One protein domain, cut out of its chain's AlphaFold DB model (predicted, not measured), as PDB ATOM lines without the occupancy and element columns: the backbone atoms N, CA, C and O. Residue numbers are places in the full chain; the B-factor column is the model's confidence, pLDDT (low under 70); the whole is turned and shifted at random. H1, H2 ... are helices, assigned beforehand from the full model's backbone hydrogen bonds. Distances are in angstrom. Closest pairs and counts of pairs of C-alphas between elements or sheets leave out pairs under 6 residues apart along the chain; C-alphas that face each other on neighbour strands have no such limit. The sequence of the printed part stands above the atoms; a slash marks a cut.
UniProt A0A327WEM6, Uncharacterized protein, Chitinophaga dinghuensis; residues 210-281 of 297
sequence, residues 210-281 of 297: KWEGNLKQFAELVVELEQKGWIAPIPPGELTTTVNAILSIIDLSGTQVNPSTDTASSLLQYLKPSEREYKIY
ATOM      1  N   LYS A 210    -128.594  75.241-100.732       88.88
ATOM      2  CA  LYS A 210    -128.464  76.321 -99.760       88.88
ATOM      3  C   LYS A 210    -129.841  76.911 -99.494       88.88
ATOM      4  O   LYS A 210    -130.515  77.341-100.424       88.88
ATOM      5  N   TRP A 211    -130.250  76.927 -98.232       92.94
ATOM      6  CA  TRP A 211    -131.478  77.593 -97.823       92.94
ATOM      7  C   TRP A 211    -131.212  79.073 -97.544       92.94
ATOM      8  O   TRP A 211    -130.265  79.411 -96.834       92.94
ATOM      9  N   GLU A 212    -132.050  79.953 -98.091       90.12
ATOM     10  CA  GLU A 212    -131.908  81.410 -97.934       90.12
ATOM     11  C   GLU A 212    -132.854  82.012 -96.882       90.12
ATOM     12  O   GLU A 212    -132.691  83.164 -96.487       90.12
ATOM     13  N   GLY A 213    -133.834  81.243 -96.400       89.56
ATOM     14  CA  GLY A 213    -134.734  81.675 -95.331       89.56
ATOM     15  C   GLY A 213    -134.156  81.446 -93.932       89.56
ATOM     16  O   GLY A 213    -133.057  80.928 -93.752       89.56
ATOM     17  N   ASN A 214    -134.935  81.759 -92.899       90.88
ATOM     18  CA  ASN A 214    -134.603  81.378 -91.524       90.88
ATOM     19  C   ASN A 214    -135.044  79.933 -91.205       90.88
ATOM     20  O   ASN A 214    -135.802  79.310 -91.952       90.88
ATOM     21  N   LEU A 215    -134.581  79.389 -90.074       90.69
ATOM     22  CA  LEU A 215    -134.865  78.000 -89.685       90.69
ATOM     23  C   LEU A 215    -136.361  77.743 -89.451       90.69
ATOM     24  O   LEU A 215    -136.870  76.656 -89.704       90.69
ATOM     25  N   LYS A 216    -137.074  78.768 -88.982       91.56
ATOM     26  CA  LYS A 216    -138.506  78.704 -88.697       91.56
ATOM     27  C   LYS A 216    -139.336  78.643 -89.983       91.56
ATOM     28  O   LYS A 216    -140.277  77.867 -90.051       91.56
ATOM     29  N   GLN A 217    -138.933  79.395 -91.008       91.81
ATOM     30  CA  GLN A 217    -139.460  79.310 -92.374       91.81
ATOM     31  C   GLN A 217    -139.194  77.935 -92.985       91.81
ATOM     32  O   GLN A 217    -140.072  77.360 -93.618       91.81
ATOM     33  N   PHE A 218    -138.006  77.373 -92.762       93.94
ATOM     34  CA  PHE A 218    -137.711  76.022 -93.230       93.94
ATOM     35  C   PHE A 218    -138.631  74.977 -92.578       93.94
ATOM     36  O   PHE A 218    -139.185  74.118 -93.258       93.94
ATOM     37  N   ALA A 219    -138.839  75.068 -91.262       92.88
ATOM     38  CA  ALA A 219    -139.749  74.172 -90.558       92.88
ATOM     39  C   ALA A 219    -141.213  74.349 -91.000       92.88
ATOM     40  O   ALA A 219    -141.917  73.355 -91.147       92.88
ATOM     41  N   GLU A 220    -141.650  75.589 -91.255       93.81
ATOM     42  CA  GLU A 220    -142.957  75.877 -91.859       93.81
ATOM     43  C   GLU A 220    -143.114  75.140 -93.193       93.81
ATOM     44  O   GLU A 220    -144.095  74.427 -93.371       93.81
ATOM     45  N   LEU A 221    -142.130  75.240 -94.092       93.19
ATOM     46  CA  LEU A 221    -142.166  74.555 -95.384       93.19
ATOM     47  C   LEU A 221    -142.358  73.041 -95.220       93.19
ATOM     48  O   LEU A 221    -143.222  72.468 -95.871       93.19
ATOM     49  N   VAL A 222    -141.597  72.392 -94.334       92.31
ATOM     50  CA  VAL A 222    -141.733  70.944 -94.081       92.31
ATOM     51  C   VAL A 222    -143.150  70.592 -93.615       92.31
ATOM     52  O   VAL A 222    -143.731  69.624 -94.100       92.31
ATOM     53  N   VAL A 223    -143.729  71.390 -92.713       91.44
ATOM     54  CA  VAL A 223    -145.091  71.165 -92.208       91.44
ATOM     55  C   VAL A 223    -146.143  71.377 -93.297       91.44
ATOM     56  O   VAL A 223    -147.066  70.575 -93.402       91.44
ATOM     57  N   GLU A 224    -146.007  72.405 -94.131       91.38
ATOM     58  CA  GLU A 224    -146.940  72.663 -95.238       91.38
ATOM     59  C   GLU A 224    -146.867  71.561 -96.311       91.38
ATOM     60  O   GLU A 224    -147.899  71.121 -96.820       91.38
ATOM     61  N   LEU A 225    -145.667  71.051 -96.614       90.19
ATOM     62  CA  LEU A 225    -145.479  69.910 -97.518       90.19
ATOM     63  C   LEU A 225    -146.152  68.638 -96.982       90.19
ATOM     64  O   LEU A 225    -146.740  67.881 -97.756       90.19
ATOM     65  N   GLU A 226    -146.083  68.407 -95.668       89.88
ATOM     66  CA  GLU A 226    -146.765  67.295 -94.999       89.88
ATOM     67  C   GLU A 226    -148.291  67.470 -95.038       89.88
ATOM     68  O   GLU A 226    -149.008  66.545 -95.413       89.88
ATOM     69  N   GLN A 227    -148.802  68.664 -94.713       88.88
ATOM     70  CA  GLN A 227    -150.243  68.960 -94.715       88.88
ATOM     71  C   GLN A 227    -150.872  68.839 -96.107       88.88
ATOM     72  O   GLN A 227    -152.008  68.382 -96.232       88.88
ATOM     73  N   LYS A 228    -150.134  69.214 -97.158       88.44
ATOM     74  CA  LYS A 228    -150.556  69.046 -98.559       88.44
ATOM     75  C   LYS A 228    -150.355  67.617 -99.084       88.44
ATOM     76  O   LYS A 228    -150.728  67.340-100.222       88.44
ATOM     77  N   GLY A 229    -149.785  66.717 -98.280       87.12
ATOM     78  CA  GLY A 229    -149.570  65.310 -98.626       87.12
ATOM     79  C   GLY A 229    -148.470  65.071 -99.665       87.12
ATOM     80  O   GLY A 229    -148.476  64.032-100.319       87.12
ATOM     81  N   TRP A 230    -147.545  66.018 -99.860       87.81
ATOM     82  CA  TRP A 230    -146.429  65.861-100.809       87.81
ATOM     83  C   TRP A 230    -145.257  65.094-100.205       87.81
ATOM     84  O   TRP A 230    -144.476  64.481-100.930       87.81
ATOM     85  N   ILE A 231    -145.143  65.113 -98.879       88.00
ATOM     86  CA  ILE A 231    -144.251  64.240 -98.117       88.00
ATOM     87  C   ILE A 231    -145.063  63.477 -97.071       88.00
ATOM     88  O   ILE A 231    -146.105  63.947 -96.612       88.00
ATOM     89  N   ALA A 232    -144.581  62.296 -96.693       88.38
ATOM     90  CA  ALA A 232    -145.195  61.524 -95.623       88.38
ATOM     91  C   ALA A 232    -145.024  62.235 -94.262       88.38
ATOM     92  O   ALA A 232    -143.987  62.871 -94.039       88.38
ATOM     93  N   PRO A 233    -145.990  62.097 -93.334       88.12
ATOM     94  CA  PRO A 233    -145.834  62.561 -91.962       88.12
ATOM     95  C   PRO A 233    -144.597  61.970 -91.299       88.12
ATOM     96  O   PRO A 233    -144.332  60.778 -91.440       88.12
ATOM     97  N   ILE A 234    -143.863  62.790 -90.545       86.88
ATOM     98  CA  ILE A 234    -142.661  62.346 -89.831       86.88
ATOM     99  C   ILE A 234    -143.090  61.654 -88.527       86.88
ATOM    100  O   ILE A 234    -143.584  62.332 -87.615       86.88
ATOM    101  N   PRO A 235    -142.908  60.328 -88.376       83.62
ATOM    102  CA  PRO A 235    -143.300  59.645 -87.153       83.62
ATOM    103  C   PRO A 235    -142.362  60.031 -85.992       83.62
ATOM    104  O   PRO A 235    -141.160  60.224 -86.200       83.62
ATOM    105  N   PRO A 236    -142.855  60.102 -84.737       78.81
ATOM    106  CA  PRO A 236    -142.048  60.525 -83.588       78.81
ATOM    107  C   PRO A 236    -140.746  59.733 -83.393       78.81
ATOM    108  O   PRO A 236    -139.744  60.307 -82.976       78.81
ATOM    109  N   GLY A 237    -140.754  58.434 -83.714       80.56
ATOM    110  CA  GLY A 237    -139.587  57.552 -83.594       80.56
ATOM    111  C   GLY A 237    -138.485  57.801 -84.630       80.56
ATOM    112  O   GLY A 237    -137.355  57.377 -84.414       80.56
ATOM    113  N   GLU A 238    -138.779  58.512 -85.723       84.00
ATOM    114  CA  GLU A 238    -137.828  58.749 -86.820       84.00
ATOM    115  C   GLU A 238    -137.365  60.204 -86.918       84.00
ATOM    116  O   GLU A 238    -136.472  60.509 -87.702       84.00
ATOM    117  N   LEU A 239    -137.906  61.101 -86.088       87.06
ATOM    118  CA  LEU A 239    -137.667  62.544 -86.155       87.06
ATOM    119  C   LEU A 239    -136.173  62.914 -86.217       87.06
ATOM    120  O   LEU A 239    -135.761  63.727 -87.047       87.06
ATOM    121  N   THR A 240    -135.347  62.295 -85.371       86.50
ATOM    122  CA  THR A 240    -133.890  62.508 -85.355       86.50
ATOM    123  C   THR A 240    -133.232  62.060 -86.652       86.50
ATOM    124  O   THR A 240    -132.396  62.774 -87.207       86.50
ATOM    125  N   THR A 241    -133.634  60.901 -87.168       83.81
ATOM    126  CA  THR A 241    -133.130  60.357 -88.430       83.81
ATOM    127  C   THR A 241    -133.513  61.265 -89.598       83.81
ATOM    128  O   THR A 241    -132.656  61.602 -90.414       83.81
ATOM    129  N   THR A 242    -134.759  61.746 -89.637       86.25
ATOM    130  CA  THR A 242    -135.254  62.668 -90.666       86.25
ATOM    131  C   THR A 242    -134.522  64.009 -90.637       86.25
ATOM    132  O   THR A 242    -134.094  64.489 -91.685       86.25
ATOM    133  N   VAL A 243    -134.303  64.606 -89.459       89.31
ATOM    134  CA  VAL A 243    -133.542  65.864 -89.333       89.31
ATOM    135  C   VAL A 243    -132.107  65.703 -89.834       89.31
ATOM    136  O   VAL A 243    -131.619  66.545 -90.587       89.31
ATOM    137  N   ASN A 244    -131.443  64.603 -89.479       85.12
ATOM    138  CA  ASN A 244    -130.089  64.328 -89.955       85.12
ATOM    139  C   ASN A 244    -130.047  64.132 -91.478       85.12
ATOM    140  O   ASN A 244    -129.143  64.649 -92.138       85.12
ATOM    141  N   ALA A 245    -131.044  63.450 -92.048       83.38
ATOM    142  CA  ALA A 245    -131.172  63.290 -93.493       83.38
ATOM    143  C   ALA A 245    -131.376  64.644 -94.197       83.38
ATOM    144  O   ALA A 245    -130.665  64.941 -95.156       83.38
ATOM    145  N   ILE A 246    -132.249  65.512 -93.675       88.38
ATOM    146  CA  ILE A 246    -132.447  66.878 -94.185       88.38
ATOM    147  C   ILE A 246    -131.127  67.656 -94.181       88.38
ATOM    148  O   ILE A 246    -130.730  68.198 -95.210       88.38
ATOM    149  N   LEU A 247    -130.406  67.667 -93.056       88.50
ATOM    150  CA  LEU A 247    -129.138  68.395 -92.915       88.50
ATOM    151  C   LEU A 247    -128.008  67.831 -93.786       88.50
ATOM    152  O   LEU A 247    -127.008  68.512 -94.042       88.50
ATOM    153  N   SER A 248    -128.144  66.587 -94.246       82.25
ATOM    154  CA  SER A 248    -127.204  65.987 -95.192       82.25
ATOM    155  C   SER A 248    -127.392  66.511 -96.622       82.25
ATOM    156  O   SER A 248    -126.416  66.564 -97.370       82.25
ATOM    157  N   ILE A 249    -128.600  66.971 -96.972       85.81
ATOM    158  CA  ILE A 249    -128.992  67.404 -98.325       85.81
ATOM    159  C   ILE A 249    -129.099  68.935 -98.424       85.81
ATOM    160  O   ILE A 249    -128.793  69.516 -99.465       85.81
ATOM    161  N   ILE A 250    -129.508  69.599 -97.344       89.38
ATOM    162  CA  ILE A 250    -129.787  71.036 -97.293       89.38
ATOM    163  C   ILE A 250    -128.795  71.716 -96.351       89.38
ATOM    164  O   ILE A 250    -128.557  71.268 -95.229       89.38
ATOM    165  N   ASP A 251    -128.201  72.813 -96.815       88.50
ATOM    166  CA  ASP A 251    -127.340  73.660 -96.002       88.50
ATOM    167  C   ASP A 251    -128.183  74.714 -95.279       88.50
ATOM    168  O   ASP A 251    -128.659  75.681 -95.878       88.50
ATOM    169  N   LEU A 252    -128.359  74.494 -93.973       89.50
ATOM    170  CA  LEU A 252    -129.051  75.390 -93.049       89.50
ATOM    171  C   LEU A 252    -128.076  76.221 -92.194       89.50
ATOM    172  O   LEU A 252    -128.510  76.870 -91.243       89.50
ATOM    173  N   SER A 253    -126.771  76.223 -92.487       83.69
ATOM    174  CA  SER A 253    -125.772  76.962 -91.695       83.69
ATOM    175  C   SER A 253    -126.066  78.466 -91.627       83.69
ATOM    176  O   SER A 253    -125.930  79.074 -90.568       83.69
ATOM    177  N   GLY A 254    -126.587  79.047 -92.713       82.12
ATOM    178  CA  GLY A 254    -127.015  80.450 -92.773       82.12
ATOM    179  C   GLY A 254    -128.224  80.798 -91.895       82.12
ATOM    180  O   GLY A 254    -128.556  81.969 -91.757       82.12
ATOM    181  N   THR A 255    -128.881  79.804 -91.288       84.88
ATOM    182  CA  THR A 255    -130.046  80.012 -90.412       84.88
ATOM    183  C   THR A 255    -129.686  80.191 -88.936       84.88
ATOM    184  O   THR A 255    -130.567  80.479 -88.120       84.88
ATOM    185  N   GLN A 256    -128.414  79.992 -88.574       76.25
ATOM    186  CA  GLN A 256    -127.939  80.096 -87.197       76.25
ATOM    187  C   GLN A 256    -127.994  81.547 -86.709       76.25
ATOM    188  O   GLN A 256    -127.398  82.437 -87.305       76.25
ATOM    189  N   VAL A 257    -128.676  81.774 -85.583       70.06
ATOM    190  CA  VAL A 257    -128.688  83.088 -84.915       70.06
ATOM    191  C   VAL A 257    -127.376  83.318 -84.159       70.06
ATOM    192  O   VAL A 257    -126.836  84.416 -84.202       70.06
ATOM    193  N   ASN A 258    -126.842  82.273 -83.511       73.06
ATOM    194  CA  ASN A 258    -125.532  82.292 -82.858       73.06
ATOM    195  C   ASN A 258    -124.663  81.113 -83.336       73.06
ATOM    196  O   ASN A 258    -125.206  80.014 -83.491       73.06
ATOM    197  N   PRO A 259    -123.329  81.277 -83.444       68.69
ATOM    198  CA  PRO A 259    -122.405  80.205 -83.843       68.69
ATOM    199  C   PRO A 259    -122.398  78.983 -82.910       68.69
ATOM    200  O   PRO A 259    -121.985  77.899 -83.305       68.69
ATOM    201  N   SER A 260    -122.840  79.151 -81.660       68.56
ATOM    202  CA  SER A 260    -122.954  78.082 -80.660       68.56
ATOM    203  C   SER A 260    -124.269  77.301 -80.739       68.56
ATOM    204  O   SER A 260    -124.450  76.331 -80.003       68.56
ATOM    205  N   THR A 261    -125.208  77.723 -81.591       72.50
ATOM    206  CA  THR A 261    -126.530  77.097 -81.679       72.50
ATOM    207  C   THR A 261    -126.460  75.885 -82.591       72.50
ATOM    208  O   THR A 261    -126.205  76.016 -83.787       72.50
ATOM    209  N   ASP A 262    -126.746  74.706 -82.047       83.25
ATOM    210  CA  ASP A 262    -126.873  73.505 -82.861       83.25
ATOM    211  C   ASP A 262    -128.152  73.573 -83.714       83.25
ATOM    212  O   ASP A 262    -129.286  73.541 -83.213       83.25
ATOM    213  N   THR A 263    -127.961  73.684 -85.029       85.19
ATOM    214  CA  THR A 263    -129.038  73.722 -86.022       85.19
ATOM    215  C   THR A 263    -129.862  72.437 -86.002       85.19
ATOM    216  O   THR A 263    -131.076  72.511 -86.185       85.19
ATOM    217  N   ALA A 264    -129.247  71.281 -85.722       87.00
ATOM    218  CA  ALA A 264    -129.953  70.004 -85.642       87.00
ATOM    219  C   ALA A 264    -130.908  69.976 -84.450       87.00
ATOM    220  O   ALA A 264    -132.107  69.760 -84.628       87.00
ATOM    221  N   SER A 265    -130.407  70.296 -83.254       87.00
ATOM    222  CA  SER A 265    -131.230  70.432 -82.048       87.00
ATOM    223  C   SER A 265    -132.356  71.456 -82.217       87.00
ATOM    224  O   SER A 265    -133.486  71.223 -81.785       87.00
ATOM    225  N   SER A 266    -132.077  72.579 -82.880       88.88
ATOM    226  CA  SER A 266    -133.082  73.617 -83.130       88.88
ATOM    227  C   SER A 266    -134.170  73.136 -84.095       88.88
ATOM    228  O   SER A 266    -135.357  73.321 -83.830       88.88
ATOM    229  N   LEU A 267    -133.790  72.472 -85.191       90.56
ATOM    230  CA  LEU A 267    -134.738  71.942 -86.173       90.56
ATOM    231  C   LEU A 267    -135.590  70.808 -85.588       90.56
ATOM    232  O   LEU A 267    -136.802  70.790 -85.791       90.56
ATOM    233  N   LEU A 268    -134.982  69.921 -84.794       90.56
ATOM    234  CA  LEU A 268    -135.674  68.889 -84.014       90.56
ATOM    235  C   LEU A 268    -136.804  69.481 -83.170       90.56
ATOM    236  O   LEU A 268    -137.921  68.969 -83.169       90.56
ATOM    237  N   GLN A 269    -136.530  70.585 -82.474       89.19
ATOM    238  CA  GLN A 269    -137.534  71.260 -81.661       89.19
ATOM    239  C   GLN A 269    -138.673  71.850 -82.494       89.19
ATOM    240  O   GLN A 269    -139.818  71.796 -82.050       89.19
ATOM    241  N   TYR A 270    -138.383  72.407 -83.672       91.06
ATOM    242  CA  TYR A 270    -139.415  72.953 -84.554       91.06
ATOM    243  C   TYR A 270    -140.280  71.876 -85.211       91.06
ATOM    244  O   TYR A 270    -141.454  72.130 -85.444       91.06
ATOM    245  N   LEU A 271    -139.729  70.695 -85.504       90.06
ATOM    246  CA  LEU A 271    -140.447  69.620 -86.199       90.06
ATOM    247  C   LEU A 271    -141.127  68.617 -85.259       90.06
ATOM    248  O   LEU A 271    -141.912  67.788 -85.716       90.06
ATOM    249  N   LYS A 272    -140.875  68.693 -83.947       90.31
ATOM    250  CA  LYS A 272    -141.489  67.802 -82.958       90.31
ATOM    251  C   LYS A 272    -143.027  67.889 -83.026       90.31
ATOM    252  O   LYS A 272    -143.566  68.965 -82.765       90.31
ATOM    253  N   PRO A 273    -143.759  66.791 -83.309       83.75
ATOM    254  CA  PRO A 273    -145.200  66.839 -83.592       83.75
ATOM    255  C   PRO A 273    -146.050  67.493 -82.500       83.75
ATOM    256  O   PRO A 273    -146.967  68.247 -82.803       83.75
ATOM    257  N   SER A 274    -145.705  67.267 -81.230       84.19
ATOM    258  CA  SER A 274    -146.407  67.853 -80.084       84.19
ATOM    259  C   SER A 274    -146.159  69.355 -79.908       84.19
ATOM    260  O   SER A 274    -146.813  69.986 -79.084       84.19
ATOM    261  N   GLU A 275    -145.171  69.923 -80.609       84.00
ATOM    262  CA  GLU A 275    -144.690  71.286 -80.364       84.00
ATOM    263  C   GLU A 275    -144.627  72.190 -81.593       84.00
ATOM    264  O   GLU A 275    -144.600  73.417 -81.462       84.00
ATOM    265  N   ARG A 276    -144.629  71.597 -82.786       83.62
ATOM    266  CA  ARG A 276    -144.380  72.302 -84.042       83.62
ATOM    267  C   ARG A 276    -145.352  73.443 -84.298       83.62
ATOM    268  O   ARG A 276    -144.932  74.520 -84.708       83.62
ATOM    269  N   GLU A 277    -146.629  73.256 -83.983       82.69
ATOM    270  CA  GLU A 277    -147.665  74.238 -84.296       82.69
ATOM    271  C   GLU A 277    -147.468  75.547 -83.517       82.69
ATOM    272  O   GLU A 277    -147.461  76.625 -84.109       82.69
ATOM    273  N   TYR A 278    -147.185  75.479 -82.213       83.94
ATOM    274  CA  TYR A 278    -146.972  76.682 -81.403       83.94
ATOM    275  C   TYR A 278    -145.569  77.288 -81.578       83.94
ATOM    276  O   TYR A 278    -145.399  78.500 -81.419       83.94
ATOM    277  N   LYS A 279    -144.551  76.474 -81.903       85.00
ATOM    278  CA  LYS A 279    -143.180  76.962 -82.139       85.00
ATOM    279  C   LYS A 279    -143.054  77.678 -83.483       85.00
ATOM    280  O   LYS A 279    -142.406  78.729 -83.563       85.00
ATOM    281  N   ILE A 280    -143.696  77.145 -84.521       87.38
ATOM    282  CA  ILE A 280    -143.716  77.739 -85.860       87.38
ATOM    283  C   ILE A 280    -144.739  78.885 -85.905       87.38
ATOM    284  O   ILE A 280    -144.390  80.020 -86.221       87.38
ATOM    285  N   TYR A 281    -145.985  78.676 -85.494       86.44
ATOM    286  CA  TYR A 281    -147.038  79.682 -85.665       86.44
ATOM    287  C   TYR A 281    -147.269  80.508 -84.392       86.44
ATOM    288  O   TYR A 281    -148.332  80.486 -83.776       86.44
TER     289      TYR A 281
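What this domain is: This is residues 210 to 281 of the 297 residues of an uncharacterized protein of Chitinophaga dinghuensis (UniProt A0A327WEM6). The model shows a small, rounded cluster of helices in which H3 packs on both H1 and H2, which stay apart from each other, so that the centres of the three make a triangle. The very short H4 folds back after H3 and packs on residues 216 to 220 of H1, while two long links, residues 228 to 238 and residues 250 to 262, reach out at opposite ends of the longest axis. The printed part has 72 residues, with four named helices in the order H1, H2, H3, H4 and no named strand; its class is all helix. It is compact, with a radius of gyration of the C-alphas of 11.5 A, and its C-alphas span 32 by 23 by 22 A.

Where its parts are: The printed part begins at Lys 210, and H1 follows as residues 215 to 227, the longest helix by residues, 18.5 A from first to last C-alpha. Its first C-alpha, that of Leu 215, is at (-134.865, 78.000, -89.685). H2 holds residues 239 to 249 and measures 15.7 A, beginning with C-alpha 239 at (-137.667, 62.544, -86.155). H3 holds residues 263 to 271 and measures 12.1 A. H4, residues 276 to 280, measures 5.8 A and ends with C-alpha 280 at (-143.716, 77.739, -85.860).

How they stand to each other: H3 is the hub, touching the three other helices. H1 and H3 touch, the closest C-alphas being those of Ala 219 and Tyr 270, 6.1 A apart. Their lines stand at a steep tilt of 40 degrees, and they run the same way. H2 and H3 touch, with the C-alphas of Val 243 and Leu 268 closest at 6.5 A. Their tilt is steep, 54 degrees, and they run opposite ways. H3 and H4 touch only at the corner by their link, where the closest C-alphas, those of Tyr 270 and Arg 276, are 5.0 A apart. H1 touches H4 with residues 216 to 220 alone; the closest C-alphas are those of Lys 216 and Ile 280, at 6.0 A. H2 is apart from H1 and from H4. In H1, H2, H3 and H4 every O i to N i+4 pair is within hydrogen-bond range.

The domain as a whole: The two C-alphas farthest apart are those of Gly 229 and Ser 260, at 34.6 A. The printed part has no cut. The links from H1 to H2, 11 residues, and from H2 to H3, 13 residues, are long; the link from H3 to H4, 4 residues, is tight. The mean pLDDT of the printed part is 86.3, and residues 259 to 260 are under 70.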